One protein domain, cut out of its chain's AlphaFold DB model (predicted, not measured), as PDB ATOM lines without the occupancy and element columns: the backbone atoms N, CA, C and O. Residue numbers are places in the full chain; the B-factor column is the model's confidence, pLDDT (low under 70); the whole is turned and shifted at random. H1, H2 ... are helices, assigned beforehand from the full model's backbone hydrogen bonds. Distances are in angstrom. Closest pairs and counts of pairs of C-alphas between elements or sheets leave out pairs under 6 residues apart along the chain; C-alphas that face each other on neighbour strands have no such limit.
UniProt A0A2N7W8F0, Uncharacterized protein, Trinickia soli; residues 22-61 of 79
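Overview. This is residues 22 to 61 of the 79 residues of an uncharacterized protein of Trinickia soli (UniProt A0A2N7W8F0). Two long helices, H1 and H2, form a helical hairpin: they run side by side in opposite ways, joined at one end by a tight turn of residues 39 to 42. The printed part has 40 residues with two named helices, H1 then H2, and no named strand; its class is all helix. It is only just compact, close to loose, with a radius of gyration of the C-alphas of 10.3 A, and it is elongated, spanning 30 by 16 by 10 A.

Arrangement. H1, residues 22 to 38, and H2, residues 43 to 59, touch, with 4 pairs of C-alphas within 8 A. Their closest C-alphas, those of Ala 36 and Arg 46, are 6.6 A apart. The helices run opposite ways at a shallow tilt of 27 degrees, and their centres are 10.9 A apart. In H1 and H2 every O i to N i+4 pair is within hydrogen-bond range.

Along the chain. H1 measures 24.6 A from C-alpha 22 at (160.207, 204.518, 293.965) to C-alpha 38 at (166.670, 220.578, 276.418). H2 measures 24.7 A and ends with C-alpha 59 at (170.837, 197.020, 288.271).

Size, cuts and confidence. The two C-alphas farthest apart, those of Glu 40 and Ala 61, are 30.4 A apart. The printed part has no cut. Its mean pLDDT is 83.8, and residues 60 to 61 of the model are under 70.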
ATOM      1  N   ALA A  22     161.133 203.960 294.948       79.31
ATOM      2  CA  ALA A  22     160.207 204.518 293.965       79.31
ATOM      3  C   ALA A  22     160.340 206.047 293.843       79.31
ATOM      4  O   ALA A  22     160.394 206.574 292.736       79.31
ATOM      5  N   GLN A  23     160.474 206.762 294.967       82.38
ATOM      6  CA  GLN A  23     160.684 208.215 294.962       82.38
ATOM      7  C   GLN A  23     162.005 208.611 294.290       82.38
ATOM      8  O   GLN A  23     162.035 209.560 293.503       82.38
ATOM      9  N   ARG A  24     163.092 207.874 294.557       82.62
ATOM     10  CA  ARG A  24     164.394 208.107 293.908       82.62
ATOM     11  C   ARG A  24     164.332 207.843 292.403       82.62
ATOM     12  O   ARG A  24     164.738 208.704 291.632       82.62
ATOM     13  N   SER A  25     163.767 206.710 291.985       84.62
ATOM     14  CA  SER A  25     163.602 206.350 290.570       84.62
ATOM     15  C   SER A  25     162.777 207.384 289.803       84.62
ATOM     16  O   SER A  25     163.196 207.841 288.742       84.62
ATOM     17  N   ASN A  26     161.656 207.833 290.376       85.62
ATOM     18  CA  ASN A  26     160.820 208.868 289.768       85.62
ATOM     19  C   ASN A  26     161.564 210.202 289.626       85.62
ATOM     20  O   ASN A  26     161.412 210.893 288.622       85.62
ATOM     21  N   THR A  27     162.400 210.550 290.606       86.50
ATOM     22  CA  THR A  27     163.211 211.774 290.564       86.50
ATOM     23  C   THR A  27     164.268 211.707 289.461       86.50
ATOM     24  O   THR A  27     164.442 212.682 288.733       86.50
ATOM     25  N   ILE A  28     164.938 210.557 289.303       86.62
ATOM     26  CA  ILE A  28     165.915 210.325 288.227       86.62
ATOM     27  C   ILE A  28     165.231 210.435 286.864       86.62
ATOM     28  O   ILE A  28     165.693 211.196 286.015       86.62
ATOM     29  N   ARG A  29     164.091 209.759 286.674       86.19
ATOM     30  CA  ARG A  29     163.336 209.807 285.415       86.19
ATOM     31  C   ARG A  29     162.921 211.239 285.067       86.19
ATOM     32  O   ARG A  29     163.229 211.722 283.985       86.19
ATOM     33  N   ALA A  30     162.367 211.978 286.030       87.75
ATOM     34  CA  ALA A  30     161.977 213.373 285.829       87.75
ATOM     35  C   ALA A  30     163.157 214.320 285.531       87.75
ATOM     36  O   ALA A  30     162.965 215.372 284.917       87.75
ATOM     37  N   ALA A  31     164.366 214.017 286.015       86.94
ATOM     38  CA  ALA A  31     165.566 214.791 285.695       86.94
ATOM     39  C   ALA A  31     166.037 214.518 284.261       86.94
ATOM     40  O   ALA A  31     166.376 215.452 283.536       86.94
ATOM     41  N   VAL A  32     165.993 213.257 283.839       86.88
ATOM     42  CA  VAL A  32     166.346 212.859 282.476       86.88
ATOM     43  C   VAL A  32     165.342 213.419 281.482       86.88
ATOM     44  O   VAL A  32     165.769 213.979 280.482       86.88
ATOM     45  N   ASP A  33     164.040 213.347 281.751       85.06
ATOM     46  CA  ASP A  33     163.027 213.894 280.842       85.06
ATOM     47  C   ASP A  33     163.238 215.396 280.602       85.06
ATOM     48  O   ASP A  33     163.138 215.877 279.473       85.06
ATOM     49  N   ARG A  34     163.613 216.135 281.655       86.69
ATOM     50  CA  ARG A  34     163.989 217.551 281.551       86.69
ATOM     51  C   ARG A  34     165.244 217.760 280.712       86.69
ATOM     52  O   ARG A  34     165.251 218.654 279.873       86.69
ATOM     53  N   PHE A  35     166.279 216.947 280.913       86.06
ATOM     54  CA  PHE A  35     167.485 216.995 280.088       86.06
ATOM     55  C   PHE A  35     167.158 216.691 278.622       86.06
ATOM     56  O   PHE A  35     167.464 217.482 277.739       86.06
ATOM     57  N   ALA A  36     166.444 215.601 278.357       84.31
ATOM     58  CA  ALA A  36     166.039 215.177 277.025       84.31
ATOM     59  C   ALA A  36     165.214 216.236 276.276       84.31
ATOM     60  O   ALA A  36     165.344 216.359 275.058       84.31
ATOM     61  N   ALA A  37     164.391 217.006 276.995       82.31
ATOM     62  CA  ALA A  37     163.657 218.138 276.438       82.31
ATOM     63  C   ALA A  37     164.570 219.318 276.049       82.31
ATOM     64  O   ALA A  37     164.245 220.033 275.107       82.31
ATOM     65  N   GLN A  38     165.702 219.516 276.731       88.19
ATOM     66  CA  GLN A  38     166.670 220.578 276.418       88.19
ATOM     67  C   GLN A  38     167.571 220.243 275.225       88.19
ATOM     68  O   GLN A  38     167.983 221.151 274.512       88.19
ATOM     69  N   VAL A  39     167.888 218.962 275.005       87.00
ATOM     70  CA  VAL A  39     168.809 218.527 273.931       87.00
ATOM     71  C   VAL A  39     168.078 218.170 272.625       87.00
ATOM     72  O   VAL A  39     168.679 217.591 271.728       87.00
ATOM     73  N   GLU A  40     166.778 218.472 272.521       83.62
ATOM     74  CA  GLU A  40     165.937 218.205 271.338       83.62
ATOM     75  C   GLU A  40     166.062 216.770 270.784       83.62
ATOM     76  O   GLU A  40     166.117 216.532 269.577       83.62
ATOM     77  N   LEU A  41     166.089 215.775 271.672       83.75
ATOM     78  CA  LEU A  41     166.192 214.377 271.259       83.75
ATOM     79  C   LEU A  41     164.977 213.944 270.419       83.75
ATOM     80  O   LEU A  41     163.812 214.174 270.781       83.75
ATOM     81  N   THR A  42     165.240 213.204 269.340       89.06
ATOM     82  CA  THR A  42     164.187 212.531 268.566       89.06
ATOM     83  C   THR A  42     163.373 211.592 269.464       89.06
ATOM     84  O   THR A  42     163.839 211.139 270.514       89.06
ATOM     85  N   ALA A  43     162.139 211.272 269.064       84.94
ATOM     86  CA  ALA A  43     161.286 210.357 269.830       84.94
ATOM     87  C   ALA A  43     161.975 208.999 270.086       84.94
ATOM     88  O   ALA A  43     161.929 208.480 271.199       84.94
ATOM     89  N   SER A  44     162.691 208.476 269.087       88.25
ATOM     90  CA  SER A  44     163.451 207.227 269.184       88.25
ATOM     91  C   SER A  44     164.606 207.316 270.186       88.25
ATOM     92  O   SER A  44     164.793 206.404 270.987       88.25
ATOM     93  N   GLN A  45     165.353 208.425 270.194       88.38
ATOM     94  CA  GLN A  45     166.446 208.643 271.152       88.38
ATOM     95  C   GLN A  45     165.931 208.783 272.587       88.38
ATOM     96  O   GLN A  45     166.530 208.226 273.502       88.38
ATOM     97  N   ARG A  46     164.801 209.472 272.791       85.50
ATOM     98  CA  ARG A  46     164.153 209.562 274.111       85.50
ATOM     99  C   ARG A  46     163.701 208.203 274.621       85.50
ATOM    100  O   ARG A  46     163.912 207.892 275.787       85.50
ATOM    101  N   HIS A  47     163.122 207.388 273.743       85.25
ATOM    102  CA  HIS A  47     162.702 206.040 274.098       85.25
ATOM    103  C   HIS A  47     163.891 205.156 274.508       85.25
ATOM    104  O   HIS A  47     163.853 204.543 275.572       85.25
ATOM    105  N   LEU A  48     164.974 205.155 273.720       89.25
ATOM    106  CA  LEU A  48     166.200 204.416 274.048       89.25
ATOM    107  C   LEU A  48     166.825 204.880 275.368       89.25
ATOM    108  O   LEU A  48     167.236 204.051 276.176       89.25
ATOM    109  N   LEU A  49     166.865 206.191 275.606       88.06
ATOM    110  CA  LEU A  49     167.371 206.751 276.856       88.06
ATOM    111  C   LEU A  49     166.550 206.262 278.057       88.06
ATOM    112  O   LEU A  49     167.132 205.851 279.058       88.06
ATOM    113  N   GLY A  50     165.219 206.238 277.934       85.56
ATOM    114  CA  GLY A  50     164.325 205.696 278.959       85.56
ATOM    115  C   GLY A  50     164.627 204.233 279.297       85.56
ATOM    116  O   GLY A  50     164.757 203.903 280.473       85.56
ATOM    117  N   LEU A  51     164.828 203.381 278.285       87.31
ATOM    118  CA  LEU A  51     165.176 201.968 278.491       87.31
ATOM    119  C   LEU A  51     166.507 201.796 279.239       87.31
ATOM    120  O   LEU A  51     166.595 200.988 280.160       87.31
ATOM    121  N   ILE A  52     167.530 202.580 278.885       86.19
ATOM    122  CA  ILE A  52     168.845 202.535 279.549       86.19
ATOM    123  C   ILE A  52     168.727 202.919 281.030       86.19
ATOM    124  O   ILE A  52     169.395 202.337 281.885       86.19
ATOM    125  N   ILE A  53     167.889 203.905 281.347       85.38
ATOM    126  CA  ILE A  53     167.696 204.371 282.725       85.38
ATOM    127  C   ILE A  53     166.939 203.351 283.555       85.38
ATOM    128  O   ILE A  53     167.286 203.147 284.716       85.38
ATOM    129  N   ASP A  54     165.932 202.712 282.973       83.38
ATOM    130  CA  ASP A  54     165.162 201.681 283.658       83.38
ATOM    131  C   ASP A  54     166.061 200.491 284.014       83.38
ATOM    132  O   ASP A  54     166.108 200.096 285.180       83.38
ATOM    133  N   GLU A  55     166.889 200.034 283.070       81.69
ATOM    134  CA  GLU A  55     167.909 199.007 283.308       81.69
ATOM    135  C   GLU A  55     168.903 199.431 284.406       81.69
ATOM    136  O   GLU A  55     169.190 198.674 285.335       81.69
ATOM    137  N   ALA A  56     169.397 200.673 284.369       79.94
ATOM    138  CA  ALA A  56     170.320 201.185 285.383       79.94
ATOM    139  C   ALA A  56     169.678 201.264 286.784       79.94
ATOM    140  O   ALA A  56     170.328 200.979 287.793       79.94
ATOM    141  N   ILE A  57     168.398 201.632 286.870       80.62
ATOM    142  CA  ILE A  57     167.631 201.678 288.124       80.62
ATOM    143  C   ILE A  57     167.380 200.267 288.679       80.62
ATOM    144  O   ILE A  57     167.312 200.079 289.905       80.62
ATOM    145  N   GLU A  58     167.214 199.275 287.809       77.44
ATOM    146  CA  GLU A  58     167.081 197.873 288.200       77.44
ATOM    147  C   GLU A  58     168.410 197.268 288.651       77.44
ATOM    148  O   GLU A  58     168.455 196.661 289.723       77.44
ATOM    149  N   ALA A  59     169.505 197.526 287.937       72.88
ATOM    150  CA  ALA A  59     170.837 197.020 288.271       72.88
ATOM    151  C   ALA A  59     171.358 197.508 289.638       72.88
ATOM    152  O   ALA A  59     172.111 196.801 290.310       72.88
ATOM    153  N   VAL A  60     170.947 198.704 290.074       67.06
ATOM    154  CA  VAL A  60     171.326 199.296 291.373       67.06
ATOM    155  C   VAL A  60     170.403 198.833 292.515       67.06
ATOM    156  O   VAL A  60     170.606 199.204 293.676       67.06
ATOM    157  N   ALA A  61     169.387 198.008 292.238       62.03
ATOM    158  CA  ALA A  61     168.587 197.415 293.301       62.03
ATOM    159  C   ALA A  61     169.505 196.621 294.248       62.03
ATOM    160  O   ALA A  61     170.260 195.764 293.780       62.03
TER     161      ALA A  61